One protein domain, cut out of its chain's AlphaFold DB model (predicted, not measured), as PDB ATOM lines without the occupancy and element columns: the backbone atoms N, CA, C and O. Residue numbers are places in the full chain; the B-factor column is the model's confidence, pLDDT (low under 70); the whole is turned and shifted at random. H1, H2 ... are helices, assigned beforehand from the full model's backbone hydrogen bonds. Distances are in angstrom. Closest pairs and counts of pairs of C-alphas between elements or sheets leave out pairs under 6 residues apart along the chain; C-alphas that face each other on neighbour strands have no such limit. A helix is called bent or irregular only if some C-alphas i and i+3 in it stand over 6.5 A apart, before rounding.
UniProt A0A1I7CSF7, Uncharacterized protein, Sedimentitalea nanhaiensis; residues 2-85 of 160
ATOM      1  N   LEU A   2     -48.438  -7.775  -5.916       61.22
ATOM      2  CA  LEU A   2     -48.401  -9.069  -5.207       61.22
ATOM      3  C   LEU A   2     -47.130  -9.913  -5.479       61.22
ATOM      4  O   LEU A   2     -46.583 -10.491  -4.550       61.22
ATOM      5  N   GLU A   3     -46.614  -9.933  -6.716       66.69
ATOM      6  CA  GLU A   3     -45.425 -10.729  -7.104       66.69
ATOM      7  C   GLU A   3     -44.133 -10.343  -6.365       66.69
ATOM      8  O   GLU A   3     -43.402 -11.209  -5.885       66.69
ATOM      9  N   ALA A   4     -43.874  -9.041  -6.205       65.00
ATOM     10  CA  ALA A   4     -42.688  -8.553  -5.497       65.00
ATOM     11  C   ALA A   4     -42.690  -8.964  -4.013       65.00
ATOM     12  O   ALA A   4     -41.644  -9.262  -3.437       65.00
ATOM     13  N   ALA A   5     -43.876  -9.038  -3.397       62.78
ATOM     14  CA  ALA A   5     -44.021  -9.479  -2.016       62.78
ATOM     15  C   ALA A   5     -43.751 -10.985  -1.863       62.78
ATOM     16  O   ALA A   5     -43.182 -11.400  -0.854       62.78
ATOM     17  N   THR A   6     -44.111 -11.807  -2.853       74.75
ATOM     18  CA  THR A   6     -43.844 -13.253  -2.834       74.75
ATOM     19  C   THR A   6     -42.351 -13.551  -2.983       74.75
ATOM     20  O   THR A   6     -41.835 -14.378  -2.234       74.75
ATOM     21  N   GLY A   7     -41.648 -12.824  -3.863       78.00
ATOM     22  CA  GLY A   7     -40.192 -12.932  -4.038       78.00
ATOM     23  C   GLY A   7     -39.390 -12.503  -2.802       78.00
ATOM     24  O   GLY A   7     -38.427 -13.163  -2.413       78.00
ATOM     25  N   LEU A   8     -39.825 -11.442  -2.116       78.81
ATOM     26  CA  LEU A   8     -39.213 -11.026  -0.851       78.81
ATOM     27  C   LEU A   8     -39.438 -12.068   0.259       78.81
ATOM     28  O   LEU A   8     -38.525 -12.365   1.027       78.81
ATOM     29  N   ARG A   9     -40.641 -12.653   0.329       77.00
ATOM     30  CA  ARG A   9     -40.990 -13.690   1.315       77.00
ATOM     31  C   ARG A   9     -40.197 -14.979   1.109       77.00
ATOM     32  O   ARG A   9     -39.801 -15.594   2.098       77.00
ATOM     33  N   SER A  10     -39.962 -15.396  -0.135       76.69
ATOM     34  CA  SER A  10     -39.141 -16.573  -0.436       76.69
ATOM     35  C   SER A  10     -37.658 -16.314  -0.178       76.69
ATOM     36  O   SER A  10     -37.012 -17.162   0.437       76.69
ATOM     37  N   PHE A  11     -37.132 -15.136  -0.529       77.12
ATOM     38  CA  PHE A  11     -35.750 -14.768  -0.204       77.12
ATOM     39  C   PHE A  11     -35.502 -14.762   1.308       77.12
ATOM     40  O   PHE A  11     -34.545 -15.391   1.769       77.12
ATOM     41  N   LEU A  12     -36.409 -14.144   2.081       79.94
ATOM     42  CA  LEU A  12     -36.386 -14.223   3.541       79.94
ATOM     43  C   LEU A  12     -36.398 -15.686   3.991       79.94
ATOM     44  O   LEU A  12     -35.525 -16.088   4.735       79.94
ATOM     45  N   ARG A  13     -37.315 -16.526   3.503       75.25
ATOM     46  CA  ARG A  13     -37.411 -17.924   3.960       75.25
ATOM     47  C   ARG A  13     -36.129 -18.746   3.731       75.25
ATOM     48  O   ARG A  13     -35.877 -19.665   4.501       75.25
ATOM     49  N   VAL A  14     -35.326 -18.413   2.716       78.50
ATOM     50  CA  VAL A  14     -34.084 -19.133   2.378       78.50
ATOM     51  C   VAL A  14     -32.860 -18.588   3.123       78.50
ATOM     52  O   VAL A  14     -32.041 -19.372   3.596       78.50
ATOM     53  N   THR A  15     -32.722 -17.267   3.273       79.25
ATOM     54  CA  THR A  15     -31.553 -16.664   3.957       79.25
ATOM     55  C   THR A  15     -31.739 -16.486   5.467       79.25
ATOM     56  O   THR A  15     -30.761 -16.537   6.212       79.25
ATOM     57  N   LEU A  16     -32.976 -16.329   5.944       76.56
ATOM     58  CA  LEU A  16     -33.305 -16.129   7.359       76.56
ATOM     59  C   LEU A  16     -32.885 -17.287   8.287       76.56
ATOM     60  O   LEU A  16     -32.359 -16.992   9.358       76.56
ATOM     61  N   PRO A  17     -33.054 -18.584   7.946       79.00
ATOM     62  CA  PRO A  17     -32.693 -19.653   8.879       79.00
ATOM     63  C   PRO A  17     -31.177 -19.807   9.056       79.00
ATOM     64  O   PRO A  17     -30.738 -20.363  10.057       79.00
ATOM     65  N   LEU A  18     -30.370 -19.301   8.120       79.12
ATOM     66  CA  LEU A  18     -28.912 -19.433   8.150       79.12
ATOM     67  C   LEU A  18     -28.228 -18.358   9.009       79.12
ATOM     68  O   LEU A  18     -27.141 -18.591   9.535       79.12
ATOM     69  N   SER A  19     -28.857 -17.195   9.195       83.38
ATOM     70  CA  SER A  19     -28.273 -16.097   9.976       83.38
ATOM     71  C   SER A  19     -28.451 -16.267  11.488       83.38
ATOM     72  O   SER A  19     -27.551 -15.911  12.247       83.38
ATOM     73  N   ILE A  20     -29.561 -16.860  11.936       87.19
ATOM     74  CA  ILE A  20     -29.853 -17.121  13.357       87.19
ATOM     75  C   ILE A  20     -28.741 -17.942  14.044       87.19
ATOM     76  O   ILE A  20     -28.200 -17.469  15.045       87.19
ATOM     77  N   PRO A  21     -28.325 -19.118  13.529       85.12
ATOM     78  CA  PRO A  21     -27.248 -19.889  14.150       85.12
ATOM     79  C   PRO A  21     -25.908 -19.142  14.129       85.12
ATOM     80  O   PRO A  21     -25.148 -19.218  15.092       85.12
ATOM     81  N   CYS A  22     -25.641 -18.356  13.082       82.25
ATOM     82  CA  CYS A  22     -24.425 -17.551  12.957       82.25
ATOM     83  C   CYS A  22     -24.310 -16.505  14.087       82.25
ATOM     84  O   CYS A  22     -23.253 -16.361  14.702       82.25
ATOM     85  N   ILE A  23     -25.417 -15.835  14.429       87.00
ATOM     86  CA  ILE A  23     -25.465 -14.839  15.512       87.00
ATOM     87  C   ILE A  23     -25.289 -15.502  16.888       87.00
ATOM     88  O   ILE A  23     -24.586 -14.962  17.745       87.00
ATOM     89  N   ILE A  24     -25.887 -16.676  17.110       90.19
ATOM     90  CA  ILE A  24     -25.771 -17.415  18.379       90.19
ATOM     91  C   ILE A  24     -24.319 -17.861  18.613       90.19
ATOM     92  O   ILE A  24     -23.773 -17.668  19.700       90.19
ATOM     93  N   VAL A  25     -23.657 -18.400  17.587       88.12
ATOM     94  CA  VAL A  25     -22.245 -18.814  17.678       88.12
ATOM     95  C   VAL A  25     -21.327 -17.603  17.883       88.12
ATOM     96  O   VAL A  25     -20.462 -17.633  18.755       88.12
ATOM     97  N   ALA A  26     -21.545 -16.507  17.152       83.88
ATOM     98  CA  ALA A  26     -20.729 -15.300  17.297       83.88
ATOM     99  C   ALA A  26     -20.871 -14.660  18.690       83.88
ATOM    100  O   ALA A  26     -19.874 -14.298  19.313       83.88
ATOM    101  N   SER A  27     -22.101 -14.547  19.198       86.38
ATOM    102  CA  SER A  27     -22.369 -13.952  20.514       86.38
ATOM    103  C   SER A  27     -21.870 -14.822  21.670       86.38
ATOM    104  O   SER A  27     -21.258 -14.292  22.597       86.38
ATOM    105  N   SER A  28     -22.052 -16.145  21.608       86.56
ATOM    106  CA  SER A  28     -21.550 -17.063  22.642       86.56
ATOM    107  C   SER A  28     -20.024 -17.037  22.740       86.56
ATOM    108  O   SER A  28     -19.477 -16.864  23.828       86.56
ATOM    109  N   MET A  29     -19.334 -17.088  21.602       83.06
ATOM    110  CA  MET A  29     -17.876 -17.016  21.541       83.06
ATOM    111  C   MET A  29     -17.342 -15.658  22.024       83.06
ATOM    112  O   MET A  29     -16.355 -15.612  22.760       83.06
ATOM    113  N   GLN A  30     -18.022 -14.555  21.692       83.81
ATOM    114  CA  GLN A  30     -17.673 -13.218  22.180       83.81
ATOM    115  C   GLN A  30     -17.710 -13.138  23.714       83.81
ATOM    116  O   GLN A  30     -16.797 -12.575  24.320       83.81
ATOM    117  N   VAL A  31     -18.732 -13.721  24.351       85.88
ATOM    118  CA  VAL A  31     -18.848 -13.762  25.819       85.88
ATOM    119  C   VAL A  31     -17.752 -14.635  26.437       85.88
ATOM    120  O   VAL A  31     -17.157 -14.240  27.440       85.88
ATOM    121  N   THR A  32     -17.412 -15.771  25.819       84.38
ATOM    122  CA  THR A  32     -16.308 -16.636  26.276       84.38
ATOM    123  C   THR A  32     -14.966 -15.902  26.280       84.38
ATOM    124  O   THR A  32     -14.223 -15.986  27.258       84.38
ATOM    125  N   PHE A  33     -14.657 -15.120  25.242       81.19
ATOM    126  CA  PHE A  33     -13.423 -14.329  25.215       81.19
ATOM    127  C   PHE A  33     -13.424 -13.157  26.197       81.19
ATOM    128  O   PHE A  33     -12.371 -12.814  26.741       81.19
ATOM    129  N   LEU A  34     -14.594 -12.568  26.458       83.12
ATOM    130  CA  LEU A  34     -14.744 -11.561  27.504       83.12
ATOM    131  C   LEU A  34     -14.424 -12.162  28.881       83.12
ATOM    132  O   LEU A  34     -13.712 -11.543  29.670       83.12
ATOM    133  N   SER A  35     -14.865 -13.401  29.129       79.94
ATOM    134  CA  SER A  35     -14.515 -14.157  30.338       79.94
ATOM    135  C   SER A  35     -13.029 -14.527  30.408       79.94
ATOM    136  O   SER A  35     -12.497 -14.681  31.503       79.94
ATOM    137  N   ALA A  36     -12.348 -14.648  29.266       81.50
ATOM    138  CA  ALA A  36     -10.906 -14.884  29.186       81.50
ATOM    139  C   ALA A  36     -10.060 -13.597  29.336       81.50
ATOM    140  O   ALA A  36      -8.835 -13.652  29.255       81.50
ATOM    141  N   GLY A  37     -10.688 -12.434  29.554       79.69
ATOM    142  CA  GLY A  37      -9.999 -11.163  29.799       79.69
ATOM    143  C   GLY A  37      -9.600 -10.383  28.540       79.69
ATOM    144  O   GLY A  37      -8.935  -9.349  28.652       79.69
ATOM    145  N   LEU A  38     -10.024 -10.815  27.345       75.25
ATOM    146  CA  LEU A  38      -9.784 -10.076  26.105       75.25
ATOM    147  C   LEU A  38     -10.814  -8.948  25.971       75.25
ATOM    148  O   LEU A  38     -11.978  -9.171  25.650       75.25
ATOM    149  N   LYS A  39     -10.375  -7.709  26.216       71.06
ATOM    150  CA  LYS A  39     -11.247  -6.518  26.234       71.06
ATOM    151  C   LYS A  39     -11.562  -5.934  24.849       71.06
ATOM    152  O   LYS A  39     -12.387  -5.033  24.755       71.06
ATOM    153  N   SER A  40     -10.907  -6.395  23.780       72.88
ATOM    154  CA  SER A  40     -11.037  -5.800  22.442       72.88
ATOM    155  C   SER A  40     -11.875  -6.665  21.499       72.88
ATOM    156  O   SER A  40     -11.566  -7.837  21.301       72.88
ATOM    157  N   LEU A  41     -12.879  -6.063  20.841       71.94
ATOM    158  CA  LEU A  41     -13.655  -6.721  19.776       71.94
ATOM    159  C   LEU A  41     -12.770  -7.217  18.620       71.94
ATOM    160  O   LEU A  41     -13.107  -8.208  17.982       71.94
ATOM    161  N   LEU A  42     -11.639  -6.558  18.334       74.62
ATOM    162  CA  LEU A  42     -10.773  -6.971  17.225       74.62
ATOM    163  C   LEU A  42     -10.045  -8.286  17.517       74.62
ATOM    164  O   LEU A  42      -9.922  -9.125  16.629       74.62
ATOM    165  N   SER A  43      -9.589  -8.487  18.755       76.19
ATOM    166  CA  SER A  43      -8.868  -9.710  19.123       76.19
ATOM    167  C   SER A  43      -9.783 -10.932  19.191       76.19
ATOM    168  O   SER A  43      -9.320 -12.048  18.986       76.19
ATOM    169  N   THR A  44     -11.078 -10.732  19.448       79.94
ATOM    170  CA  THR A  44     -12.079 -11.807  19.521       79.94
ATOM    171  C   THR A  44     -12.733 -12.094  18.165       79.94
ATOM    172  O   THR A  44     -13.134 -13.227  17.902       79.94
ATOM    173  N   ALA A  45     -12.781 -11.108  17.263       80.56
ATOM    174  CA  ALA A  45     -13.368 -11.257  15.931       80.56
ATOM    175  C   ALA A  45     -12.552 -12.161  14.991       80.56
ATOM    176  O   ALA A  45     -13.137 -12.918  14.218       80.56
ATOM    177  N   ILE A  46     -11.216 -12.113  15.055       84.38
ATOM    178  CA  ILE A  46     -10.335 -12.934  14.203       84.38
ATOM    179  C   ILE A  46     -10.571 -14.438  14.427       84.38
ATOM    180  O   ILE A  46     -10.899 -15.123  13.454       84.38
ATOM    181  N   PRO A  47     -10.473 -14.977  15.661       82.25
ATOM    182  CA  PRO A  47     -10.757 -16.391  15.886       82.25
ATOM    183  C   PRO A  47     -12.216 -16.730  15.558       82.25
ATOM    184  O   PRO A  47     -12.470 -17.811  15.031       82.25
ATOM    185  N   GLY A  48     -13.162 -15.809  15.786       83.69
ATOM    186  CA  GLY A  48     -14.569 -15.987  15.411       83.69
ATOM    187  C   GLY A  48     -14.750 -16.232  13.916       83.69
ATOM    188  O   GLY A  48     -15.382 -17.206  13.512       83.69
ATOM    189  N   HIS A  49     -14.126 -15.405  13.079       84.88
ATOM    190  CA  HIS A  49     -14.186 -15.567  11.628       84.88
ATOM    191  C   HIS A  49     -13.556 -16.874  11.142       84.88
ATOM    192  O   HIS A  49     -14.122 -17.517  10.258       84.88
ATOM    193  N   VAL A  50     -12.427 -17.288  11.724       88.69
ATOM    194  CA  VAL A  50     -11.788 -18.567  11.378       88.69
ATOM    195  C   VAL A  50     -12.708 -19.735  11.731       88.69
ATOM    196  O   VAL A  50     -12.907 -20.626  10.909       88.69
ATOM    197  N   PHE A  51     -13.334 -19.700  12.908       86.00
ATOM    198  CA  PHE A  51     -14.224 -20.767  13.356       86.00
ATOM    199  C   PHE A  51     -15.470 -20.903  12.472       86.00
ATOM    200  O   PHE A  51     -15.873 -22.016  12.144       86.00
ATOM    201  N   LEU A  52     -16.043 -19.782  12.018       84.75
ATOM    202  CA  LEU A  52     -17.163 -19.785  11.072       84.75
ATOM    203  C   LEU A  52     -16.754 -20.206   9.650       84.75
ATOM    204  O   LEU A  52     -17.565 -20.787   8.927       84.75
ATOM    205  N   ALA A  53     -15.518 -19.926   9.233       86.25
ATOM    206  CA  ALA A  53     -15.032 -20.273   7.898       86.25
ATOM    207  C   ALA A  53     -14.810 -21.784   7.716       86.25
ATOM    208  O   ALA A  53     -14.981 -22.292   6.611       86.25
ATOM    209  N   ILE A  54     -14.473 -22.513   8.783       90.50
ATOM    210  CA  ILE A  54     -14.195 -23.959   8.737       90.50
ATOM    211  C   ILE A  54     -15.395 -24.793   8.247       90.50
ATOM    212  O   ILE A  54     -15.238 -25.495   7.247       90.50
ATOM    213  N   PRO A  55     -16.592 -24.750   8.868       85.19
ATOM    214  CA  PRO A  55     -17.721 -25.568   8.419       85.19
ATOM    215  C   PRO A  55     -18.168 -25.195   7.002       85.19
ATOM    216  O   PRO A  55     -18.588 -26.062   6.237       85.19
ATOM    217  N   PHE A  56     -18.025 -23.921   6.627       83.81
ATOM    218  CA  PHE A  56     -18.285 -23.464   5.267       83.81
ATOM    219  C   PHE A  56     -17.282 -24.060   4.269       83.81
ATOM    220  O   PHE A  56     -17.684 -24.605   3.240       83.81
ATOM    221  N   ALA A  57     -15.985 -24.033   4.584       86.25
ATOM    222  CA  ALA A  57     -14.948 -24.630   3.748       86.25
ATOM    223  C   ALA A  57     -15.157 -26.141   3.576       86.25
ATOM    224  O   ALA A  57     -15.103 -26.639   2.453       86.25
ATOM    225  N   VAL A  58     -15.481 -26.855   4.660       91.25
ATOM    226  CA  VAL A  58     -15.773 -28.298   4.626       91.25
ATOM    227  C   VAL A  58     -16.979 -28.596   3.735       91.25
ATOM    228  O   VAL A  58     -16.909 -29.493   2.897       91.25
ATOM    229  N   LEU A  59     -18.066 -27.827   3.859       89.12
ATOM    230  CA  LEU A  59     -19.256 -28.010   3.026       89.12
ATOM    231  C   LEU A  59     -18.951 -27.782   1.539       89.12
ATOM    232  O   LEU A  59     -19.383 -28.555   0.684       89.12
ATOM    233  N   THR A  60     -18.168 -26.746   1.237       86.06
ATOM    234  CA  THR A  60     -17.804 -26.396  -0.142       86.06
ATOM    235  C   THR A  60     -16.899 -27.466  -0.756       86.06
ATOM    236  O   THR A  60     -17.138 -27.924  -1.871       86.06
ATOM    237  N   MET A  61     -15.901 -27.934  -0.006       91.12
ATOM    238  CA  MET A  61     -14.986 -28.983  -0.453       91.12
ATOM    239  C   MET A  61     -15.701 -30.328  -0.635       91.12
ATOM    240  O   MET A  61     -15.443 -31.020  -1.615       91.12
ATOM    241  N   LYS A  62     -16.674 -30.656   0.228       89.12
ATOM    242  CA  LYS A  62     -17.525 -31.843   0.062       89.12
ATOM    243  C   LYS A  62     -18.302 -31.803  -1.258       89.12
ATOM    244  O   LYS A  62     -18.265 -32.773  -2.006       89.12
ATOM    245  N   SER A  63     -18.938 -30.673  -1.579       88.94
ATOM    246  CA  SER A  63     -19.650 -30.526  -2.859       88.94
ATOM    247  C   SER A  63     -18.723 -30.620  -4.075       88.94
ATOM    248  O   SER A  63     -19.123 -31.121  -5.120       88.94
ATOM    249  N   ALA A  64     -17.469 -30.178  -3.942       87.19
ATOM    250  CA  ALA A  64     -16.486 -30.297  -5.011       87.19
ATOM    251  C   ALA A  64     -16.069 -31.760  -5.238       87.19
ATOM    252  O   ALA A  64     -15.971 -32.189  -6.386       87.19
ATOM    253  N   PHE A  65     -15.868 -32.536  -4.168       88.00
ATOM    254  CA  PHE A  65     -15.500 -33.950  -4.279       88.00
ATOM    255  C   PHE A  65     -16.599 -34.819  -4.889       88.00
ATOM    256  O   PHE A  65     -16.292 -35.638  -5.749       88.00
ATOM    257  N   GLU A  66     -17.867 -34.581  -4.548       87.88
ATOM    258  CA  GLU A  66     -18.995 -35.301  -5.163       87.88
ATOM    259  C   GLU A  66     -19.018 -35.139  -6.696       87.88
ATOM    260  O   GLU A  66     -19.351 -36.071  -7.426       87.88
ATOM    261  N   VAL A  67     -18.616 -33.968  -7.200       84.50
ATOM    262  CA  VAL A  67     -18.502 -33.710  -8.642       84.50
ATOM    263  C   VAL A  67     -17.245 -34.356  -9.228       84.50
ATOM    264  O   VAL A  67     -17.303 -34.902 -10.329       84.50
ATOM    265  N   PHE A  68     -16.114 -34.321  -8.517       84.12
ATOM    266  CA  PHE A  68     -14.872 -34.937  -8.989       84.12
ATOM    267  C   PHE A  68     -14.988 -36.454  -9.152       84.12
ATOM    268  O   PHE A  68     -14.533 -36.969 -10.173       84.12
ATOM    269  N   ASP A  69     -15.643 -37.149  -8.221       82.69
ATOM    270  CA  ASP A  69     -15.831 -38.603  -8.306       82.69
ATOM    271  C   ASP A  69     -16.645 -38.990  -9.552       82.69
ATOM    272  O   ASP A  69     -16.251 -39.879 -10.308       82.69
ATOM    273  N   GLN A  70     -17.716 -38.245  -9.850       83.44
ATOM    274  CA  GLN A  70     -18.519 -38.455 -11.060       83.44
ATOM    275  C   GLN A  70     -17.738 -38.179 -12.351       83.44
ATOM    276  O   GLN A  70     -17.984 -38.812 -13.381       83.44
ATOM    277  N   LEU A  71     -16.831 -37.200 -12.339       82.75
ATOM    278  CA  LEU A  71     -15.985 -36.895 -13.493       82.75
ATOM    279  C   LEU A  71     -14.920 -37.973 -13.704       82.75
ATOM    280  O   LEU A  71     -14.645 -38.326 -14.851       82.75
ATOM    281  N   LEU A  72     -14.356 -38.515 -12.623       82.19
ATOM    282  CA  LEU A  72     -13.357 -39.575 -12.691       82.19
ATOM    283  C   LEU A  72     -13.973 -40.901 -13.151       82.19
ATOM    284  O   LEU A  72     -13.388 -41.566 -14.001       82.19
ATOM    285  N   GLU A  73     -15.174 -41.239 -12.675       83.00
ATOM    286  CA  GLU A  73     -15.949 -42.388 -13.160       83.00
ATOM    287  C   GLU A  73     -16.208 -42.284 -14.672       83.00
ATOM    288  O   GLU A  73     -15.904 -43.205 -15.431       83.00
ATOM    289  N   LYS A  74     -16.683 -41.123 -15.140       75.62
ATOM    290  CA  LYS A  74     -16.937 -40.880 -16.569       75.62
ATOM    291  C   LYS A  74     -15.657 -40.922 -17.411       75.62
ATOM    292  O   LYS A  74     -15.685 -41.445 -18.524       75.62
ATOM    293  N   ALA A  75     -14.542 -40.400 -16.897       78.69
ATOM    294  CA  ALA A  75     -13.249 -40.445 -17.579       78.69
ATOM    295  C   ALA A  75     -12.674 -41.871 -17.645       78.69
ATOM    296  O   ALA A  75     -12.139 -42.266 -18.680       78.69
ATOM    297  N   ALA A  76     -12.827 -42.661 -16.579       77.88
ATOM    298  CA  ALA A  76     -12.416 -44.062 -16.546       77.88
ATOM    299  C   ALA A  76     -13.250 -44.922 -17.510       77.88
ATOM    300  O   ALA A  76     -12.685 -45.733 -18.243       77.88
ATOM    301  N   CYS A  77     -14.566 -44.689 -17.586       75.50
ATOM    302  CA  CYS A  77     -15.434 -45.325 -18.581       75.50
ATOM    303  C   CYS A  77     -15.025 -44.976 -20.021       75.50
ATOM    304  O   CYS A  77     -15.071 -45.844 -20.886       75.50
ATOM    305  N   ALA A  78     -14.574 -43.743 -20.278       69.50
ATOM    306  CA  ALA A  78     -14.090 -43.328 -21.596       69.50
ATOM    307  C   ALA A  78     -12.703 -43.897 -21.963       69.50
ATOM    308  O   ALA A  78     -12.377 -43.989 -23.145       69.50
ATOM    309  N   ALA A  79     -11.878 -44.255 -20.974       73.75
ATOM    310  CA  ALA A  79     -10.537 -44.811 -21.178       73.75
ATOM    311  C   ALA A  79     -10.507 -46.353 -21.238       73.75
ATOM    312  O   ALA A  79      -9.496 -46.933 -21.639       73.75
ATOM    313  N   GLY A  80     -11.585 -47.019 -20.816       68.88
ATOM    314  CA  GLY A  80     -11.715 -48.473 -20.830       68.88
ATOM    315  C   GLY A  80     -12.139 -49.050 -22.193       68.88
ATOM    316  O   GLY A  80     -12.581 -48.323 -23.076       68.88
ATOM    317  N   PRO A  81     -12.051 -50.379 -22.371       65.62
ATOM    318  CA  PRO A  81     -12.364 -51.061 -23.631       65.62
ATOM    319  C   PRO A  81     -13.870 -51.235 -23.918       65.62
ATOM    320  O   PRO A  81     -14.218 -51.928 -24.869       65.62
ATOM    321  N   TYR A  82     -14.766 -50.663 -23.103       57.00
ATOM    322  CA  TYR A  82     -16.217 -50.831 -23.234       57.00
ATOM    323  C   TYR A  82     -16.793 -49.873 -24.294       57.00
ATOM    324  O   TYR A  82     -16.704 -48.657 -24.111       57.00
ATOM    325  N   PRO A  83     -17.407 -50.376 -25.381       71.00
ATOM    326  CA  PRO A  83     -18.036 -49.543 -26.391       71.00
ATOM    327  C   PRO A  83     -19.563 -49.617 -26.261       71.00
ATOM    328  O   PRO A  83     -20.130 -50.679 -26.461       71.00
ATOM    329  N   GLU A  84     -20.219 -48.504 -25.938       54.69
ATOM    330  CA  GLU A  84     -21.425 -48.005 -26.626       54.69
ATOM    331  C   GLU A  84     -21.837 -46.671 -25.970       54.69
ATOM    332  O   GLU A  84     -22.104 -46.630 -24.770       54.69
ATOM    333  N   PRO A  85     -21.843 -45.540 -26.698       64.50
ATOM    334  CA  PRO A  85     -22.274 -44.272 -26.129       64.50
ATOM    335  C   PRO A  85     -23.804 -44.223 -26.038       64.50
ATOM    336  O   PRO A  85     -24.487 -44.031 -27.048       64.50
TER     337      PRO A  85
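Overview. This is residues 2 to 85 of the 160 residues of an uncharacterized protein of Sedimentitalea nanhaiensis (UniProt A0A1I7CSF7). Two long helices, H1 and H2, meet near one end of each as an open V, with a tight turn at the corner and both limbs running out free. The first limb, H1, is bent part way along, and its outer arm H1a swings off in a new direction; residues 2 to 21 and 53 to 85 stick out. The printed part has 84 residues with two named helices, H1 then H2, and no named strand; the class is all helix. The whole is extended, with a radius of gyration of the C-alphas of 22.2 A, and only just flat, spanning 68 by 46 by 15 A.

Arrangement. H1, residues 2 to 35, was assigned as one helix by its hydrogen bonds but is bent: C-alphas 14 and 17 are 6.7 A apart. Its arms H1a, residues 2 to 14, and H1b, residues 17 to 35, stand at a steep tilt of 43 degrees. H1b and H2, residues 41 to 79, form a helical hairpin, running opposite ways at a steep tilt of 44 degrees. They touch, H2 with residues 44 to 52 alone; the closest C-alphas are those of Gln 30 and Thr 44, 6.4 A apart. H1a and H2 are apart. Every O i to N i+4 pair is within hydrogen-bond range in H1a, against 13 of 15 in H1b and 29 of 35 in H2.

Along the chain. H1a begins at C-alpha 2 (-48.401, -9.069, -5.207) and is 19.1 A long. H1b measures 28.7 A, ending at C-alpha 35 (-14.515, -14.157, 30.338). H2 measures 56.0 A, ending at C-alpha 79 (-10.537, -44.811, -21.178); it is neither bent nor irregular, but only just: C-alphas 52 and 55 are 6.4 A apart.

Size, cuts and confidence. The two C-alphas farthest apart, those of Gly 37 and Pro 83, are 68.5 A apart. The printed part has no cut, and the link from H1 to H2 is tight. The mean pLDDT of the printed part is 79.9; residues 2 to 5, 78, 80 to 82 and 84 to 85 are under 70.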